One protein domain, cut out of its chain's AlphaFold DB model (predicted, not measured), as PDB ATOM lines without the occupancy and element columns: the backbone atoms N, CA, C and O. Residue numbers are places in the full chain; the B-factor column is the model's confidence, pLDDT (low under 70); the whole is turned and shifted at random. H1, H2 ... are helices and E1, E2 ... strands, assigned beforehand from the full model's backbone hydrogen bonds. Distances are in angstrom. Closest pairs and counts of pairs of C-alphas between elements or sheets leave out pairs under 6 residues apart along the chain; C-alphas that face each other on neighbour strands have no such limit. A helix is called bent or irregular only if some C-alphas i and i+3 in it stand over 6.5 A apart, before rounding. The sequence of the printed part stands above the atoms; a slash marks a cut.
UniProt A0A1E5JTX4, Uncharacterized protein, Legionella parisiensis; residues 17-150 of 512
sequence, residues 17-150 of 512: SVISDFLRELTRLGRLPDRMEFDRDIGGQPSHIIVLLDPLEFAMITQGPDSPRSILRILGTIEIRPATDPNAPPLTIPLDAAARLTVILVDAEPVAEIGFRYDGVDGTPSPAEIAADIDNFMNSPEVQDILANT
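What this domain is: This is residues 17 to 150 of the 512 residues of an uncharacterized protein of Legionella parisiensis (UniProt A0A1E5JTX4). A long, strongly twisted sheet of six strands curls round one helix, H2, and its longest strands, E4 and E5, run along the length of the model. The hairpin of E1 and E2 lies toward one end and the hairpin of E5 and E6 toward the other, while H1 packs beside E3 and H3 packs on E6. The 134 printed residues have three named helices and six named strands, in the order H1 E1 E2 E3 E4 E5 E6 H2 H3, a mixed class of helices and strands. The sheet is branched at E4, and its neighbour pairs are antiparallel. The whole is elongated, spanning 57 by 34 by 22 A, and only just compact, close to loose, with a radius of gyration of the C-alphas of 16.5 A.

Where its parts are: Find C-alpha 91 at (10.521, 7.740, -40.856); from there E5, residues 91 to 106, runs 43.3 A to C-alpha 106 at (51.503, -5.788, -43.900). E4 is residues 69 to 82, 38.9 A long, and E6 is residues 113 to 121, 24.5 A. Look to residues 45 to 53 for E2, 24.2 A, to 57 to 61 for E3, and to 35 to 42 for E1, which bends by 62 degrees at residue 39. H1 is residues 17 to 28, 16.3 A, and H2 is residues 128 to 138, 16.4 A. H2 is irregular: C-alphas 129 and 132 are 7.3 A apart. H3, residues 141 to 149, ends at C-alpha 149, (47.571, 4.686, -41.082).

How they stand to each other: Begin at E4, where E2 and E3 lie on one side and E5 on the other. Its pairing is staggered: it pairs with E3 over residues 69 to 73, with E5 over 71 to 80 and with E2 over 76 to 82. E3, E4, E5 and E6 form a meander, each strand the antiparallel neighbour of the one before. Within hydrogen-bond range are N 71 and O 59 at 2.8 A for E3 and E4, N 78 and O 93 at 2.8 A for E4 and E5, N 102 and O 117 at 2.8 A for E5 and E6, N 50 and O 79 at 2.9 A for E2 and E4, and N 38 and O 49 at 3.0 A for the hairpin E1 and E2. H2 is on the sheet; its closest C-alphas with E6 are those of Val 121 and Asp 135, 6.5 A. H1 is on the sheet at a height of 6.3 A, over none of the strands; C-alphas Ser 20 and Glu 57 of H1 and E3 come closest, 5.0 A. H3 only grazes the sheet with residues 143 to 149, and C-alphas Phe 116 and Leu 147 of E6 and H3 come closest, 5.7 A. H2 and H3 are close but not clearly touching, at a steep tilt of 57 degrees, the same way, with Met 138 and Gln 144 the closest C-alphas, 7.1 A. H1 is apart from H2 and from H3. In H1 and H3 every O i to N i+4 pair is within hydrogen-bond range; in H2, 5 of 7 are.

The domain as a whole: The C-alphas farthest apart are those of Ala 88 and Pro 110, 57.7 A. The printed part has no cut, and no link is long. Its mean pLDDT is 91.0, and no printed residue is under 70.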
ATOM      1  N   SER A  17      38.176  -5.580 -28.192       94.44
ATOM      2  CA  SER A  17      37.687  -4.422 -27.442       94.44
ATOM      3  C   SER A  17      38.633  -3.219 -27.512       94.44
ATOM      4  O   SER A  17      38.163  -2.093 -27.410       94.44
ATOM      5  N   VAL A  18      39.946  -3.438 -27.684       94.69
ATOM      6  CA  VAL A  18      40.935  -2.355 -27.846       94.69
ATOM      7  C   VAL A  18      40.657  -1.605 -29.146       94.69
ATOM      8  O   VAL A  18      40.541  -0.385 -29.137       94.69
ATOM      9  N   ILE A  19      40.445  -2.338 -30.243       94.50
ATOM     10  CA  ILE A  19      40.108  -1.750 -31.546       94.50
ATOM     11  C   ILE A  19      38.742  -1.062 -31.491       94.50
ATOM     12  O   ILE A  19      38.593   0.059 -31.967       94.50
ATOM     13  N   SER A  20      37.757  -1.680 -30.836       94.44
ATOM     14  CA  SER A  20      36.444  -1.057 -30.635       94.44
ATOM     15  C   SER A  20      36.548   0.264 -29.868       94.44
ATOM     16  O   SER A  20      35.969   1.264 -30.278       94.44
ATOM     17  N   ASP A  21      37.297   0.307 -28.766       93.25
ATOM     18  CA  ASP A  21      37.467   1.531 -27.981       93.25
ATOM     19  C   ASP A  21      38.239   2.618 -28.748       93.25
ATOM     20  O   ASP A  21      37.890   3.794 -28.627       93.25
ATOM     21  N   PHE A  22      39.220   2.237 -29.574       92.69
ATOM     22  CA  PHE A  22      39.929   3.137 -30.488       92.69
ATOM     23  C   PHE A  22      38.985   3.786 -31.507       92.69
ATOM     24  O   PHE A  22      38.893   5.011 -31.563       92.69
ATOM     25  N   LEU A  23      38.205   2.988 -32.244       91.44
ATOM     26  CA  LEU A  23      37.258   3.494 -33.248       91.44
ATOM     27  C   LEU A  23      36.217   4.445 -32.636       91.44
ATOM     28  O   LEU A  23      35.830   5.450 -33.237       91.44
ATOM     29  N   ARG A  24      35.797   4.168 -31.399       90.94
ATOM     30  CA  ARG A  24      34.874   5.031 -30.653       90.94
ATOM     31  C   ARG A  24      35.492   6.373 -30.277       90.94
ATOM     32  O   ARG A  24      34.806   7.389 -30.369       90.94
ATOM     33  N   GLU A  25      36.758   6.405 -29.868       90.31
ATOM     34  CA  GLU A  25      37.444   7.678 -29.611       90.31
ATOM     35  C   GLU A  25      37.691   8.464 -30.896       90.31
ATOM     36  O   GLU A  25      37.486   9.675 -30.894       90.31
ATOM     37  N   LEU A  26      38.033   7.801 -32.006       89.62
ATOM     38  CA  LEU A  26      38.126   8.471 -33.306       89.62
ATOM     39  C   LEU A  26      36.797   9.118 -33.710       89.62
ATOM     40  O   LEU A  26      36.783  10.246 -34.202       89.62
ATOM     41  N   THR A  27      35.677   8.443 -33.442       88.75
ATOM     42  CA  THR A  27      34.333   9.001 -33.660       88.75
ATOM     43  C   THR A  27      34.094  10.218 -32.760       88.75
ATOM     44  O   THR A  27      33.681  11.273 -33.234       88.75
ATOM     45  N   ARG A  28      34.438  10.133 -31.464       88.50
ATOM     46  CA  ARG A  28      34.321  11.261 -30.515       88.50
ATOM     47  C   ARG A  28      35.155  12.477 -30.939       88.50
ATOM     48  O   ARG A  28      34.757  13.610 -30.674       88.50
ATOM     49  N   LEU A  29      36.316  12.249 -31.549       86.81
ATOM     50  CA  LEU A  29      37.188  13.301 -32.078       86.81
ATOM     51  C   LEU A  29      36.738  13.842 -33.444       86.81
ATOM     52  O   LEU A  29      37.328  14.806 -33.929       86.81
ATOM     53  N   GLY A  30      35.717  13.246 -34.066       85.94
ATOM     54  CA  GLY A  30      35.251  13.607 -35.405       85.94
ATOM     55  C   GLY A  30      36.195  13.175 -36.531       85.94
ATOM     56  O   GLY A  30      36.094  13.697 -37.637       85.94
ATOM     57  N   ARG A  31      37.130  12.252 -36.260       85.44
ATOM     58  CA  ARG A  31      38.006  11.630 -37.273       85.44
ATOM     59  C   ARG A  31      37.265  10.554 -38.055       85.44
ATOM     60  O   ARG A  31      37.477  10.416 -39.253       85.44
ATOM     61  N   LEU A  32      36.393   9.822 -37.368       87.38
ATOM     62  CA  LEU A  32      35.485   8.862 -37.976       87.38
ATOM     63  C   LEU A  32      34.075   9.468 -38.025       87.38
ATOM     64  O   LEU A  32      33.649  10.034 -37.014       87.38
ATOM     65  N   PRO A  33      33.348   9.377 -39.154       85.81
ATOM     66  CA  PRO A  33      32.001   9.926 -39.241       85.81
ATOM     67  C   PRO A  33      31.058   9.208 -38.272       85.81
ATOM     68  O   PRO A  33      31.040   7.981 -38.212       85.81
ATOM     69  N   ASP A  34      30.240   9.974 -37.554       88.25
ATOM     70  CA  ASP A  34      29.144   9.472 -36.714       88.25
ATOM     71  C   ASP A  34      27.800   9.446 -37.458       88.25
ATOM     72  O   ASP A  34      26.785   8.984 -36.932       88.25
ATOM     73  N   ARG A  35      27.783   9.936 -38.700       89.81
ATOM     74  CA  ARG A  35      26.609   9.930 -39.563       89.81
ATOM     75  C   ARG A  35      26.961   9.860 -41.042       89.81
ATOM     76  O   ARG A  35      28.016  10.326 -41.465       89.81
ATOM     77  N   MET A  36      26.026   9.335 -41.824       89.31
ATOM     78  CA  MET A  36      26.052   9.345 -43.287       89.31
ATOM     79  C   MET A  36      24.837  10.117 -43.799       89.31
ATOM     80  O   MET A  36      23.748   9.974 -43.247       89.31
ATOM     81  N   GLU A  37      24.999  10.917 -44.850       89.75
ATOM     82  CA  GLU A  37      23.903  11.683 -45.455       89.75
ATOM     83  C   GLU A  37      23.921  11.501 -46.973       89.75
ATOM     84  O   GLU A  37      24.962  11.675 -47.610       89.75
ATOM     85  N   PHE A  38      22.780  11.135 -47.555       89.06
ATOM     86  CA  PHE A  38      22.642  10.952 -48.999       89.06
ATOM     87  C   PHE A  38      21.185  11.067 -49.452       89.06
ATOM     88  O   PHE A  38      20.254  10.828 -48.686       89.06
ATOM     89  N   ASP A  39      20.988  11.397 -50.728       87.56
ATOM     90  CA  ASP A  39      19.665  11.447 -51.351       87.56
ATOM     91  C   ASP A  39      19.417  10.194 -52.194       87.56
ATOM     92  O   ASP A  39      20.286   9.737 -52.942       87.56
ATOM     93  N   ARG A  40      18.206   9.641 -52.104       85.81
ATOM     94  CA  ARG A  40      17.794   8.457 -52.863       85.81
ATOM     95  C   ARG A  40      16.312   8.505 -53.203       85.81
ATOM     96  O   ARG A  40      15.493   8.968 -52.418       85.81
ATOM     97  N   ASP A  41      15.957   7.968 -54.362       82.88
ATOM     98  CA  ASP A  41      14.561   7.709 -54.700       82.88
ATOM     99  C   ASP A  41      14.062   6.440 -53.985       82.88
ATOM    100  O   ASP A  41      14.589   5.345 -54.199       82.88
ATOM    101  N   ILE A  42      13.046   6.591 -53.131       79.81
ATOM    102  CA  ILE A  42      12.344   5.483 -52.483       79.81
ATOM    103  C   ILE A  42      10.901   5.482 -52.987       79.81
ATOM    104  O   ILE A  42      10.103   6.355 -52.651       79.81
ATOM    105  N   GLY A  43      10.549   4.478 -53.793       76.88
ATOM    106  CA  GLY A  43       9.176   4.300 -54.275       76.88
ATOM    107  C   GLY A  43       8.677   5.400 -55.223       76.88
ATOM    108  O   GLY A  43       7.470   5.632 -55.287       76.88
ATOM    109  N   GLY A  44       9.570   6.075 -55.953       80.19
ATOM    110  CA  GLY A  44       9.245   7.183 -56.858       80.19
ATOM    111  C   GLY A  44       9.212   8.555 -56.175       80.19
ATOM    112  O   GLY A  44       8.702   9.509 -56.764       80.19
ATOM    113  N   GLN A  45       9.699   8.660 -54.933       82.56
ATOM    114  CA  GLN A  45       9.837   9.916 -54.205       82.56
ATOM    115  C   GLN A  45      11.301  10.175 -53.826       82.56
ATOM    116  O   GLN A  45      11.900   9.368 -53.105       82.56
ATOM    117  N   PRO A  46      11.880  11.320 -54.241       89.19
ATOM    118  CA  PRO A  46      13.209  11.711 -53.798       89.19
ATOM    119  C   PRO A  46      13.181  11.933 -52.285       89.19
ATOM    120  O   PRO A  46      12.423  12.759 -51.770       89.19
ATOM    121  N   SER A  47      14.003  11.167 -51.582       89.44
ATOM    122  CA  SER A  47      14.096  11.142 -50.132       89.44
ATOM    123  C   SER A  47      15.512  11.501 -49.704       89.44
ATOM    124  O   SER A  47      16.481  11.013 -50.279       89.44
ATOM    125  N   HIS A  48      15.614  12.345 -48.688       91.44
ATOM    126  CA  HIS A  48      16.845  12.625 -47.972       91.44
ATOM    127  C   HIS A  48      16.998  11.607 -46.842       91.44
ATOM    128  O   HIS A  48      16.089  11.447 -46.020       91.44
ATOM    129  N   ILE A  49      18.123  10.899 -46.826       90.69
ATOM    130  CA  ILE A  49      18.416   9.833 -45.874       90.69
ATOM    131  C   ILE A  49      19.584  10.271 -45.000       90.69
ATOM    132  O   ILE A  49      20.655  10.613 -45.500       90.69
ATOM    133  N   ILE A  50      19.372  10.223 -43.688       92.44
ATOM    134  CA  ILE A  50      20.404  10.452 -42.679       92.44
ATOM    135  C   ILE A  50      20.555   9.164 -41.889       92.44
ATOM    136  O   ILE A  50      19.594   8.665 -41.315       92.44
ATOM    137  N   VAL A  51      21.759   8.621 -41.833       92.62
ATOM    138  CA  VAL A  51      22.077   7.457 -41.013       92.62
ATOM    139  C   VAL A  51      22.877   7.939 -39.823       92.62
ATOM    140  O   VAL A  51      23.988   8.423 -39.995       92.62
ATOM    141  N   LEU A  52      22.313   7.816 -38.629       93.62
ATOM    142  CA  LEU A  52      22.988   8.078 -37.365       93.62
ATOM    143  C   LEU A  52      23.640   6.779 -36.907       93.62
ATOM    144  O   LEU A  52      22.935   5.804 -36.643       93.62
ATOM    145  N   LEU A  53      24.967   6.753 -36.860       93.25
ATOM    146  CA  LEU A  53      25.725   5.559 -36.518       93.25
ATOM    147  C   LEU A  53      25.838   5.415 -35.002       93.25
ATOM    148  O   LEU A  53      26.223   6.345 -34.290       93.25
ATOM    149  N   ASP A  54      25.547   4.214 -34.517       92.31
ATOM    150  CA  ASP A  54      25.950   3.809 -33.180       92.31
ATOM    151  C   ASP A  54      27.478   3.629 -33.129       92.31
ATOM    152  O   ASP A  54      28.133   3.443 -34.161       92.31
ATOM    153  N   PRO A  55      28.081   3.644 -31.926       89.12
ATOM    154  CA  PRO A  55      29.514   3.440 -31.782       89.12
ATOM    155  C   PRO A  55      29.951   2.103 -32.396       89.12
ATOM    156  O   PRO A  55      29.554   1.043 -31.904       89.12
ATOM    157  N   LEU A  56      30.807   2.165 -33.420       91.62
ATOM    158  CA  LEU A  56      31.255   0.980 -34.152       91.62
ATOM    159  C   LEU A  56      31.889  -0.061 -33.219       91.62
ATOM    160  O   LEU A  56      32.550   0.272 -32.225       91.62
ATOM    161  N   GLU A  57      31.683  -1.333 -33.545       93.81
ATOM    162  CA  GLU A  57      32.164  -2.457 -32.744       93.81
ATOM    163  C   GLU A  57      32.937  -3.444 -33.617       93.81
ATOM    164  O   GLU A  57      32.414  -3.998 -34.582       93.81
ATOM    165  N   PHE A  58      34.193  -3.683 -33.255       95.81
ATOM    166  CA  PHE A  58      35.017  -4.705 -33.877       95.81
ATOM    167  C   PHE A  58      34.741  -6.045 -33.194       95.81
ATOM    168  O   PHE A  58      34.960  -6.188 -31.991       95.81
ATOM    169  N   ALA A  59      34.236  -7.020 -33.948       95.81
ATOM    170  CA  ALA A  59      33.738  -8.287 -33.418       95.81
ATOM    171  C   ALA A  59      34.260  -9.486 -34.217       95.81
ATOM    172  O   ALA A  59      34.584  -9.376 -35.401       95.81
ATOM    173  N   MET A  60      34.322 -10.652 -33.571       96.00
ATOM    174  CA  MET A  60      34.672 -11.909 -34.226       96.00
ATOM    175  C   MET A  60      33.414 -12.713 -34.550       96.00
ATOM    176  O   MET A  60      32.526 -12.882 -33.717       96.00
ATOM    177  N   ILE A  61      33.362 -13.260 -35.760       95.12
ATOM    178  CA  ILE A  61      32.414 -14.306 -36.121       95.12
ATOM    179  C   ILE A  61      33.117 -15.651 -35.997       95.12
ATOM    180  O   ILE A  61      34.068 -15.934 -36.721       95.12
ATOM    181  N   THR A  62      32.629 -16.486 -35.081       92.94
ATOM    182  CA  THR A  62      33.222 -17.785 -34.721       92.94
ATOM    183  C   THR A  62      32.499 -18.979 -35.346       92.94
ATOM    184  O   THR A  62      32.912 -20.120 -35.154       92.94
ATOM    185  N   GLN A  63      31.418 -18.731 -36.093       88.88
ATOM    186  CA  GLN A  63      30.598 -19.761 -36.730       88.88
ATOM    187  C   GLN A  63      30.281 -19.416 -38.188       88.88
ATOM    188  O   GLN A  63      30.186 -18.246 -38.568       88.88
ATOM    189  N   GLY A  64      30.039 -20.454 -38.988       85.62
ATOM    190  CA  GLY A  64      29.648 -20.337 -40.390       85.62
ATOM    191  C   GLY A  64      30.817 -20.511 -41.366       85.62
ATOM    192  O   GLY A  64      31.900 -20.945 -40.974       85.62
ATOM    193  N   PRO A  65      30.594 -20.217 -42.656       81.38
ATOM    194  CA  PRO A  65      31.643 -20.272 -43.666       81.38
ATOM    195  C   PRO A  65      32.770 -19.297 -43.313       81.38
ATOM    196  O   PRO A  65      32.509 -18.195 -42.823       81.38
ATOM    197  N   ASP A  66      34.012 -19.713 -43.552       83.31
ATOM    198  CA  ASP A  66      35.213 -18.890 -43.363       83.31
ATOM    199  C   ASP A  66      35.414 -18.359 -41.928       83.31
ATOM    200  O   ASP A  66      36.096 -17.360 -41.722       83.31
ATOM    201  N   SER A  67      34.806 -18.994 -40.915       86.38
ATOM    202  CA  SER A  67      35.067 -18.676 -39.506       86.38
ATOM    203  C   SER A  67      36.347 -19.360 -38.988       86.38
ATOM    204  O   SER A  67      36.571 -20.522 -39.342       86.38
ATOM    205  N   PRO A  68      37.119 -18.731 -38.079       93.25
ATOM    206  CA  PRO A  68      36.875 -17.409 -37.508       93.25
ATOM    207  C   PRO A  68      37.238 -16.267 -38.471       93.25
ATOM    208  O   PRO A  68      38.240 -16.342 -39.175       93.25
ATOM    209  N   ARG A  69      36.448 -15.186 -38.456       94.81
ATOM    210  CA  ARG A  69      36.727 -13.945 -39.206       94.81
ATOM    211  C   ARG A  69      36.374 -12.705 -38.392       94.81
ATOM    212  O   ARG A  69      35.502 -12.765 -37.526       94.81
ATOM    213  N   SER A  70      37.030 -11.588 -38.676       96.38
ATOM    214  CA  SER A  70      36.776 -10.300 -38.031       96.38
ATOM    215  C   SER A  70      35.829  -9.426 -38.853       96.38
ATOM    216  O   SER A  70      35.900  -9.373 -40.083       96.38
ATOM    217  N   ILE A  71      34.935  -8.732 -38.155       96.25
ATOM    218  CA  ILE A  71      33.964  -7.813 -38.740       96.25
ATOM    219  C   ILE A  71      33.929  -6.502 -37.959       96.25
ATOM    220  O   ILE A  71      34.248  -6.448 -36.772       96.25
ATOM    221  N   LEU A  72      33.469  -5.458 -38.629       96.12
ATOM    222  CA  LEU A  72      33.035  -4.213 -38.035       96.12
ATOM    223  C   LEU A  72      31.507  -4.186 -38.058       96.12
ATOM    224  O   LEU A  72      30.907  -4.163 -39.132       96.12
ATOM    225  N   ARG A  73      30.873  -4.223 -36.888       95.56
ATOM    226  CA  ARG A  73      29.427  -4.031 -36.759       95.56
ATOM    227  C   ARG A  73      29.114  -2.550 -36.912       95.56
ATOM    228  O   ARG A  73      29.682  -1.714 -36.206       95.56
ATOM    229  N   ILE A  74      28.205  -2.261 -37.831       94.44
ATOM    230  CA  ILE A  74      27.734  -0.925 -38.166       94.44
ATOM    231  C   ILE A  74      26.243  -0.914 -37.845       94.44
ATOM    232  O   ILE A  74      25.416  -1.399 -38.615       94.44
ATOM    233  N   LEU A  75      25.930  -0.424 -36.651       95.19
ATOM    234  CA  LEU A  75      24.570  -0.310 -36.136       95.19
ATOM    235  C   LEU A  75      24.151   1.158 -36.141       95.19
ATOM    236  O   LEU A  75      24.994   2.050 -36.266       95.19
ATOM    237  N   GLY A  76      22.857   1.423 -36.006       95.12
ATOM    238  CA  GLY A  76      22.378   2.792 -35.878       95.12
ATOM    239  C   GLY A  76      20.912   2.974 -36.226       95.12
ATOM    240  O   GLY A  76      20.110   2.039 -36.207       95.12
ATOM    241  N   THR A  77      20.563   4.210 -36.566       96.44
ATOM    242  CA  THR A  77      19.210   4.605 -36.966       96.44
ATOM    243  C   THR A  77      19.245   5.307 -38.313       96.44
ATOM    244  O   THR A  77      19.986   6.265 -38.506       96.44
ATOM    245  N   ILE A  78      18.408   4.855 -39.239       94.06
ATOM    246  CA  ILE A  78      18.182   5.483 -40.537       94.06
ATOM    247  C   ILE A  78      16.958   6.379 -40.408       94.06
ATOM    248  O   ILE A  78      15.873   5.905 -40.074       94.06
ATOM    249  N   GLU A  79      17.123   7.660 -40.697       94.38
ATOM    250  CA  GLU A  79      16.063   8.647 -40.821       94.38
ATOM    251  C   GLU A  79      15.802   8.939 -42.297       94.38
ATOM    252  O   GLU A  79      16.710   9.310 -43.037       94.38
ATOM    253  N   ILE A  80      14.548   8.811 -42.721       91.50
ATOM    254  CA  ILE A  80      14.128   9.075 -44.097       91.50
ATOM    255  C   ILE A  80      13.145  10.242 -44.091       91.50
ATOM    256  O   ILE A  80      12.130  10.205 -43.388       91.50
ATOM    257  N   ARG A  81      13.430  11.271 -44.891       92.44
ATOM    258  CA  ARG A  81      12.578  12.456 -45.073       92.44
ATOM    259  C   ARG A  81      12.344  12.714 -46.561       92.44
ATOM    260  O   ARG A  81      13.231  12.425 -47.355       92.44
ATOM    261  N   PRO A  82      11.207  13.288 -46.981       90.62
ATOM    262  CA  PRO A  82      11.063  13.773 -48.350       90.62
ATOM    263  C   PRO A  82      12.112  14.854 -48.634       90.62
ATOM    264  O   PRO A  82      12.224  15.816 -47.876       90.62
ATOM    265  N   ALA A  83      12.841  14.756 -49.747       87.62
ATOM    266  CA  ALA A  83      13.859  15.751 -50.104       87.62
ATOM    267  C   ALA A  83      13.262  17.162 -50.294       87.62
ATOM    268  O   ALA A  83      13.943  18.173 -50.139       87.62
ATOM    269  N   THR A  84      11.964  17.242 -50.606       87.62
ATOM    270  CA  THR A  84      11.218  18.498 -50.760       87.62
ATOM    271  C   THR A  84      10.801  19.145 -49.439       87.62
ATOM    272  O   THR A  84      10.381  20.300 -49.455       87.62
ATOM    273  N   ASP A  85      10.872  18.425 -48.315       85.12
ATOM    274  CA  ASP A  85      10.536  18.947 -46.986       85.12
ATOM    275  C   ASP A  85      11.506  18.414 -45.910       85.12
ATOM    276  O   ASP A  85      11.213  17.431 -45.222       85.12
ATOM    277  N   PRO A  86      12.658  19.084 -45.721       76.81
ATOM    278  CA  PRO A  86      13.671  18.680 -44.742       76.81
ATOM    279  C   PRO A  86      13.193  18.703 -43.280       76.81
ATOM    280  O   PRO A  86      13.841  18.104 -42.415       76.81
ATOM    281  N   ASN A  87      12.087  19.405 -42.999       85.31
ATOM    282  CA  ASN A  87      11.519  19.567 -41.660       85.31
ATOM    283  C   ASN A  87      10.403  18.555 -41.358       85.31
ATOM    284  O   ASN A  87       9.869  18.558 -40.245       85.31
ATOM    285  N   ALA A  88      10.035  17.705 -42.321       88.56
ATOM    286  CA  ALA A  88       9.058  16.653 -42.100       88.56
ATOM    287  C   ALA A  88       9.534  15.688 -40.992       88.56
ATOM    288  O   ALA A  88      10.732  15.391 -40.912       88.56
ATOM    289  N   PRO A  89       8.621  15.161 -40.149       91.25
ATOM    290  CA  PRO A  89       8.964  14.112 -39.196       91.25
ATOM    291  C   PRO A  89       9.585  12.913 -39.934       91.25
ATOM    292  O   PRO A  89       8.961  12.415 -40.876       91.25
ATOM    293  N   PRO A  90      10.786  12.446 -39.547       91.94
ATOM    294  CA  PRO A  90      11.441  11.355 -40.252       91.94
ATOM    295  C   PRO A  90      10.731  10.023 -40.013       91.94
ATOM    296  O   PRO A  90      10.269   9.734 -38.907       91.94
ATOM    297  N   LEU A  91      10.715   9.175 -41.041       91.69
ATOM    298  CA  LEU A  91      10.521   7.740 -40.856       91.69
ATOM    299  C   LEU A  91      11.832   7.154 -40.326       91.69
ATOM    300  O   LEU A  91      12.871   7.330 -40.958       91.69
ATOM    301  N   THR A  92      11.782   6.457 -39.192       94.31
ATOM    302  CA  THR A  92      12.963   5.850 -38.571       94.31
ATOM    303  C   THR A  92      12.971   4.334 -38.726       94.31
ATOM    304  O   THR A  92      11.960   3.664 -38.509       94.31
ATOM    305  N   ILE A  93      14.123   3.787 -39.109       94.19
ATOM    306  CA  ILE A  93      14.344   2.347 -39.294       94.19
ATOM    307  C   ILE A  93      15.683   1.983 -38.636       94.19
ATOM    308  O   ILE A  93      16.641   2.741 -38.790       94.19
ATOM    309  N   PRO A  94      15.791   0.865 -37.899       95.56
ATOM    310  CA  PRO A  94      17.081   0.429 -37.376       95.56
ATOM    311  C   PRO A  94      18.024   0.012 -38.511       95.56
ATOM    312  O   PRO A  94      17.601  -0.640 -39.467       95.56
ATOM    313  N   LEU A  95      19.302   0.359 -38.366       95.06
ATOM    314  CA  LEU A  95      20.399  -0.173 -39.165       95.06
ATOM    315  C   LEU A  95      21.028  -1.361 -38.435       95.06
ATOM    316  O   LEU A  95      21.457  -1.229 -37.288       95.06
ATOM    317  N   ASP A  96      21.138  -2.487 -39.130       95.94
ATOM    318  CA  ASP A  96      21.988  -3.611 -38.741       95.94
ATOM    319  C   ASP A  96      22.809  -4.056 -39.952       95.94
ATOM    320  O   ASP A  96      22.280  -4.630 -40.908       95.94
ATOM    321  N   ALA A  97      24.095  -3.722 -39.949       95.62
ATOM    322  CA  ALA A  97      25.031  -4.082 -40.998       95.62
ATOM    323  C   ALA A  97      26.364  -4.548 -40.404       95.62
ATOM    324  O   ALA A  97      26.739  -4.215 -39.277       95.62
ATOM    325  N   ALA A  98      27.115  -5.306 -41.197       95.25
ATOM    326  CA  ALA A  98      28.474  -5.696 -40.869       95.25
ATOM    327  C   ALA A  98      29.376  -5.523 -42.091       95.25
ATOM    328  O   ALA A  98      28.994  -5.840 -43.213       95.25
ATOM    329  N   ALA A  99      30.587  -5.035 -41.859       95.56
ATOM    330  CA  ALA A  99      31.651  -4.939 -42.848       95.56
ATOM    331  C   ALA A  99      32.753  -5.937 -42.487       95.56
ATOM    332  O   ALA A  99      33.166  -6.016 -41.330       95.56
ATOM    333  N   ARG A 100      33.256  -6.703 -43.455       95.56
ATOM    334  CA  ARG A 100      34.404  -7.581 -43.239       95.56
ATOM    335  C   ARG A 100      35.659  -6.728 -43.137       95.56
ATOM    336  O   ARG A 100      36.073  -6.095 -44.106       95.56
ATOM    337  N   LEU A 101      36.247  -6.711 -41.948       95.62
ATOM    338  CA  LEU A 101      37.464  -5.969 -41.662       95.62
ATOM    339  C   LEU A 101      38.531  -6.968 -41.234       95.62
ATOM    340  O   LEU A 101      38.605  -7.345 -40.066       95.62
ATOM    341  N   THR A 102      39.310  -7.440 -42.195       94.62
ATOM    342  CA  THR A 102      40.293  -8.505 -42.006       94.62
ATOM    343  C   THR A 102      41.563  -7.940 -41.387       94.62
ATOM    344  O   THR A 102      42.129  -6.966 -41.884       94.62
ATOM    345  N   VAL A 103      42.022  -8.568 -40.304       95.38
ATOM    346  CA  VAL A 103      43.344  -8.294 -39.731       95.38
ATOM    347  C   VAL A 103      44.386  -8.991 -40.603       95.38
ATOM    348  O   VAL A 103      44.251 -10.181 -40.889       95.38
ATOM    349  N   ILE A 104      45.406  -8.259 -41.042       95.38
ATOM    350  CA  ILE A 104      46.452  -8.764 -41.939       95.38
ATOM    351  C   ILE A 104      47.842  -8.403 -41.421       95.38
ATOM    352  O   ILE A 104      48.000  -7.437 -40.676       95.38
ATOM    353  N   LEU A 105      48.846  -9.170 -41.847       94.88
ATOM    354  CA  LEU A 105      50.237  -8.731 -41.798       94.88
ATOM    355  C   LEU A 105      50.519  -7.898 -43.050       94.88
ATOM    356  O   LEU A 105      50.160  -8.303 -44.158       94.88
ATOM    357  N   VAL A 106      51.105  -6.726 -42.853       94.19
ATOM    358  CA  VAL A 106      51.503  -5.788 -43.900       94.19
ATOM    359  C   VAL A 106      53.021  -5.757 -43.935       94.19
ATOM    360  O   VAL A 106      53.649  -5.572 -42.894       94.19
ATOM    361  N   ASP A 107      53.597  -5.940 -45.121       89.62
ATOM    362  CA  ASP A 107      55.045  -5.895 -45.308       89.62
ATOM    363  C   ASP A 107      55.606  -4.546 -44.828       89.62
ATOM    364  O   ASP A 107      55.136  -3.480 -45.235       89.62
ATOM    365  N   ALA A 108      56.603  -4.615 -43.949       88.19
ATOM    366  CA  ALA A 108      57.301  -3.482 -43.358       88.19
ATOM    367  C   ALA A 108      58.732  -3.905 -42.997       88.19
ATOM    368  O   ALA A 108      59.019  -5.095 -42.867       88.19
ATOM    369  N   GLU A 109      59.626  -2.927 -42.858       85.81
ATOM    370  CA  GLU A 109      61.044  -3.147 -42.558       85.81
ATOM    371  C   GLU A 109      61.335  -2.787 -41.088       85.81
ATOM    372  O   GLU A 109      60.977  -1.678 -40.675       85.81
ATOM    373  N   PRO A 110      62.005  -3.653 -40.301       86.94
ATOM    374  CA  PRO A 110      62.544  -4.965 -40.686       86.94
ATOM    375  C   PRO A 110      61.528  -6.117 -40.566       86.94
ATOM    376  O   PRO A 110      61.763  -7.192 -41.111       86.94
ATOM    377  N   VAL A 111      60.415  -5.918 -39.851       90.69
ATOM    378  CA  VAL A 111      59.398  -6.947 -39.583       90.69
ATOM    379  C   VAL A 111      58.010  -6.424 -39.947       90.69
ATOM    380  O   VAL A 111      57.693  -5.261 -39.707       90.69
ATOM    381  N   ALA A 112      57.160  -7.304 -40.485       92.25
ATOM    382  CA  ALA A 112      55.786  -6.985 -40.863       92.25
ATOM    383  C   ALA A 112      54.952  -6.404 -39.706       92.25
ATOM    384  O   ALA A 112      55.028  -6.852 -38.561       92.25
ATOM    385  N   GLU A 113      54.073  -5.459 -40.027       93.50
ATOM    386  CA  GLU A 113      53.171  -4.811 -39.073       93.50
ATOM    387  C   GLU A 113      51.754  -5.376 -39.166       93.50
ATOM    388  O   GLU A 113      51.343  -5.945 -40.177       93.50
ATOM    389  N   ILE A 114      50.961  -5.184 -38.115       94.25
ATOM    390  CA  ILE A 114      49.538  -5.527 -38.150       94.25
ATOM    391  C   ILE A 114      48.770  -4.376 -38.788       94.25
ATOM    392  O   ILE A 114      48.861  -3.235 -38.332       94.25
ATOM    393  N   GLY A 115      47.967  -4.688 -39.798       94.50
ATOM    394  CA  GLY A 115      47.055  -3.753 -40.439       94.50
ATOM    395  C   GLY A 115      45.634  -4.291 -40.538       94.50
ATOM    396  O   GLY A 115      45.336  -5.436 -40.189       94.50
ATOM    397  N   PHE A 116      44.755  -3.445 -41.066       94.75
ATOM    398  CA  PHE A 116      43.354  -3.764 -41.305       94.75
ATOM    399  C   PHE A 116      43.025  -3.558 -42.779       94.75
ATOM    400  O   PHE A 116      43.433  -2.564 -43.381       94.75
ATOM    401  N   ARG A 117      42.269  -4.491 -43.357       94.44
ATOM    402  CA  ARG A 117      41.807  -4.424 -44.743       94.44
ATOM    403  C   ARG A 117      40.303  -4.610 -44.810       94.44
ATOM    404  O   ARG A 117      39.760  -5.548 -44.229       94.44
ATOM    405  N   TYR A 118      39.640  -3.719 -45.535       95.75
ATOM    406  CA  TYR A 118      38.231  -3.872 -45.857       95.75
ATOM    407  C   TYR A 118      38.046  -4.888 -46.993       95.75
ATOM    408  O   TYR A 118      38.642  -4.727 -48.055       95.75
ATOM    409  N   ASP A 119      37.215  -5.909 -46.767       95.00
ATOM    410  CA  ASP A 119      36.971  -7.019 -47.705       95.00
ATOM    411  C   ASP A 119      35.495  -7.105 -48.163       95.00
ATOM    412  O   ASP A 119      35.050  -8.148 -48.644       95.00
ATOM    413  N   GLY A 120      34.731  -6.016 -48.024       94.81
ATOM    414  CA  GLY A 120      33.325  -5.928 -48.441       94.81
ATOM    415  C   GLY A 120      32.315  -6.104 -47.302       94.81
ATOM    416  O   GLY A 120      32.671  -6.414 -46.163       94.81
ATOM    417  N   VAL A 121      31.031  -5.905 -47.609       94.81
ATOM    418  CA  VAL A 121      29.921  -6.124 -46.665       94.81
ATOM    419  C   VAL A 121      29.833  -7.608 -46.283       94.81
ATOM    420  O   VAL A 121      29.877  -8.493 -47.138       94.81
ATOM    421  N   ASP A 122      29.700  -7.899 -44.986       93.00
ATOM    422  CA  ASP A 122      29.527  -9.256 -44.467       93.00
ATOM    423  C   ASP A 122      28.031  -9.560 -44.284       93.00
ATOM    424  O   ASP A 122      27.362  -9.009 -43.410       93.00
ATOM    425  N   GLY A 123      27.497 -10.457 -45.117       89.19
ATOM    426  CA  GLY A 123      26.086 -10.853 -45.076       89.19
ATOM    427  C   GLY A 123      25.136  -9.856 -45.752       89.19
ATOM    428  O   GLY A 123      25.539  -9.053 -46.589       89.19
ATOM    429  N   THR A 124      23.841  -9.960 -45.439       91.81
ATOM    430  CA  THR A 124      22.806  -9.046 -45.953       91.81
ATOM    431  C   THR A 124      22.428  -8.056 -44.854       91.81
ATOM    432  O   THR A 124      21.920  -8.502 -43.823       91.81
ATOM    433  N   PRO A 125      22.658  -6.746 -45.044       92.62
ATOM    434  CA  PRO A 125      22.286  -5.747 -44.053       92.62
ATOM    435  C   PRO A 125      20.764  -5.600 -43.952       92.62
ATOM    436  O   PRO A 125      20.011  -6.032 -44.826       92.62
ATOM    437  N   SER A 126      20.311  -4.955 -42.883       91.56
ATOM    438  CA  SER A 126      18.924  -4.563 -42.671       91.56
ATOM    439  C   SER A 126      18.844  -3.042 -42.521       91.56
ATOM    440  O   SER A 126      19.402  -2.518 -41.554       91.56
ATOM    441  N   PRO A 127      18.146  -2.328 -43.428       90.25
ATOM    442  CA  PRO A 127      17.501  -2.812 -44.656       90.25
ATOM    443  C   PRO A 127      18.519  -3.228 -45.738       90.25
ATOM    444  O   PRO A 127      19.634  -2.712 -45.781       90.25
ATOM    445  N   ALA A 128      18.144  -4.147 -46.633       88.00
ATOM    446  CA  ALA A 128      19.067  -4.733 -47.618       88.00
ATOM    447  C   ALA A 128      19.595  -3.710 -48.637       88.00
ATOM    448  O   ALA A 128      20.711  -3.827 -49.140       88.00
ATOM    449  N   GLU A 129      18.803  -2.678 -48.914       86.94
ATOM    450  CA  GLU A 129      19.096  -1.612 -49.866       86.94
ATOM    451  C   GLU A 129      20.279  -0.731 -49.436       86.94
ATOM    452  O   GLU A 129      20.790   0.023 -50.264       86.94
ATOM    453  N   ILE A 130      20.730  -0.808 -48.177       87.19
ATOM    454  CA  ILE A 130      21.834   0.017 -47.666       87.19
ATOM    455  C   ILE A 130      23.227  -0.567 -47.945       87.19
ATOM    456  O   ILE A 130      24.232   0.086 -47.682       87.19
ATOM    457  N   ALA A 131      23.320  -1.782 -48.499       90.88
ATOM    458  CA  ALA A 131      24.600  -2.464 -48.716       90.88
ATOM    459  C   ALA A 131      25.614  -1.615 -49.505       90.88
ATOM    460  O   ALA A 131      26.759  -1.478 -49.084       90.88
ATOM    461  N   ALA A 132      25.175  -0.985 -50.599       91.12
ATOM    462  CA  ALA A 132      26.036  -0.129 -51.413       91.12
ATOM    463  C   ALA A 132      26.492   1.138 -50.668       91.12
ATOM    464  O   ALA A 132      27.593   1.626 -50.906       91.12
ATOM    465  N   ASP A 133      25.673   1.672 -49.758       90.44
ATOM    466  CA  ASP A 133      26.035   2.857 -48.974       90.44
ATOM    467  C   ASP A 133      27.064   2.506 -47.897       90.44
ATOM    468  O   ASP A 133      27.996   3.273 -47.677       90.44
ATOM    469  N   ILE A 134      26.945   1.322 -47.283       91.75
ATOM    470  CA  ILE A 134      27.961   0.789 -46.365       91.75
ATOM    471  C   ILE A 134      29.281   0.549 -47.101       91.75
ATOM    472  O   ILE A 134      30.332   0.949 -46.603       91.75
ATOM    473  N   ASP A 135      29.241  -0.039 -48.300       93.75
ATOM    474  CA  ASP A 135      30.428  -0.181 -49.149       93.75
ATOM    475  C   ASP A 135      31.067   1.181 -49.455       93.75
ATOM    476  O   ASP A 135      32.279   1.340 -49.317       93.75
ATOM    477  N   ASN A 136      30.267   2.179 -49.838       92.12
ATOM    478  CA  ASN A 136      30.760   3.526 -50.131       92.12
ATOM    479  C   ASN A 136      31.359   4.203 -48.892       92.12
ATOM    480  O   ASN A 136      32.400   4.846 -48.999       92.12
ATOM    481  N   PHE A 137      30.734   4.039 -47.724       91.56
ATOM    482  CA  PHE A 137      31.247   4.532 -46.450       91.56
ATOM    483  C   PHE A 137      32.592   3.897 -46.103       91.56
ATOM    484  O   PHE A 137      33.551   4.606 -45.818       91.56
ATOM    485  N   MET A 138      32.700   2.572 -46.196       93.88
ATOM    486  CA  MET A 138      33.952   1.876 -45.906       93.88
ATOM    487  C   MET A 138      35.061   2.240 -46.897       93.88
ATOM    488  O   MET A 138      36.229   2.246 -46.520       93.88
ATOM    489  N   ASN A 139      34.718   2.577 -48.143       93.94
ATOM    490  CA  ASN A 139      35.656   3.059 -49.161       93.94
ATOM    491  C   ASN A 139      35.856   4.585 -49.155       93.94
ATOM    492  O   ASN A 139      36.538   5.104 -50.042       93.94
ATOM    493  N   SER A 140      35.283   5.318 -48.194       91.88
ATOM    494  CA  SER A 140      35.479   6.764 -48.124       91.88
ATOM    495  C   SER A 140      36.952   7.089 -47.829       91.88
ATOM    496  O   SER A 140      37.625   6.318 -47.133       91.88
ATOM    497  N   PRO A 141      37.481   8.223 -48.332       91.00
ATOM    498  CA  PRO A 141      38.861   8.624 -48.071       91.00
ATOM    499  C   PRO A 141      39.204   8.672 -46.579       91.00
ATOM    500  O   PRO A 141      40.305   8.300 -46.198       91.00
ATOM    501  N   GLU A 142      38.260   9.087 -45.734       87.50
ATOM    502  CA  GLU A 142      38.434   9.202 -44.286       87.50
ATOM    503  C   GLU A 142      38.599   7.831 -43.619       87.50
ATOM    504  O   GLU A 142      39.517   7.637 -42.823       87.50
ATOM    505  N   VAL A 143      37.744   6.858 -43.963       90.00
ATOM    506  CA  VAL A 143      37.842   5.497 -43.415       90.00
ATOM    507  C   VAL A 143      39.103   4.809 -43.932       90.00
ATOM    508  O   VAL A 143      39.834   4.201 -43.153       90.00
ATOM    509  N   GLN A 144      39.402   4.938 -45.225       92.38
ATOM    510  CA  GLN A 144      40.596   4.337 -45.818       92.38
ATOM    511  C   GLN A 144      41.893   4.945 -45.266       92.38
ATOM    512  O   GLN A 144      42.838   4.198 -45.027       92.38
ATOM    513  N   ASP A 145      41.931   6.253 -44.989       90.31
ATOM    514  CA  ASP A 145      43.061   6.906 -44.311       90.31
ATOM    515  C   ASP A 145      43.291   6.307 -42.917       90.31
ATOM    516  O   ASP A 145      44.417   5.947 -42.572       90.31
ATOM    517  N   ILE A 146      42.223   6.094 -42.139       88.94
ATOM    518  CA  ILE A 146      42.313   5.443 -40.823       88.94
ATOM    519  C   ILE A 146      42.848   4.011 -40.961       88.94
ATOM    520  O   ILE A 146      43.778   3.639 -40.247       88.94
ATOM    521  N   LEU A 147      42.309   3.199 -41.876       90.69
ATOM    522  CA  LEU A 147      42.745   1.806 -42.061       90.69
ATOM    523  C   LEU A 147      44.186   1.693 -42.589       90.69
ATOM    524  O   LEU A 147      44.901   0.745 -42.249       90.69
ATOM    525  N   ALA A 148      44.621   2.643 -43.418       88.19
ATOM    526  CA  ALA A 148      45.973   2.690 -43.958       88.19
ATOM    527  C   ALA A 148      47.001   3.121 -42.904       88.19
ATOM    528  O   ALA A 148      48.067   2.514 -42.827       88.19
ATOM    529  N   ASN A 149      46.662   4.115 -42.077       86.56
ATOM    530  CA  ASN A 149      47.571   4.686 -41.082       86.56
ATOM    531  C   ASN A 149      47.535   3.959 -39.731       86.56
ATOM    532  O   ASN A 149      48.463   4.099 -38.941       86.56
ATOM    533  N   THR A 150      46.505   3.153 -39.459       89.06
ATOM    534  CA  THR A 150      46.488   2.286 -38.274       89.06
ATOM    535  C   THR A 150      47.364   1.063 -38.543       89.06
ATOM    536  O   THR A 150      46.939   0.089 -39.181       89.06
TER     537      THR A 150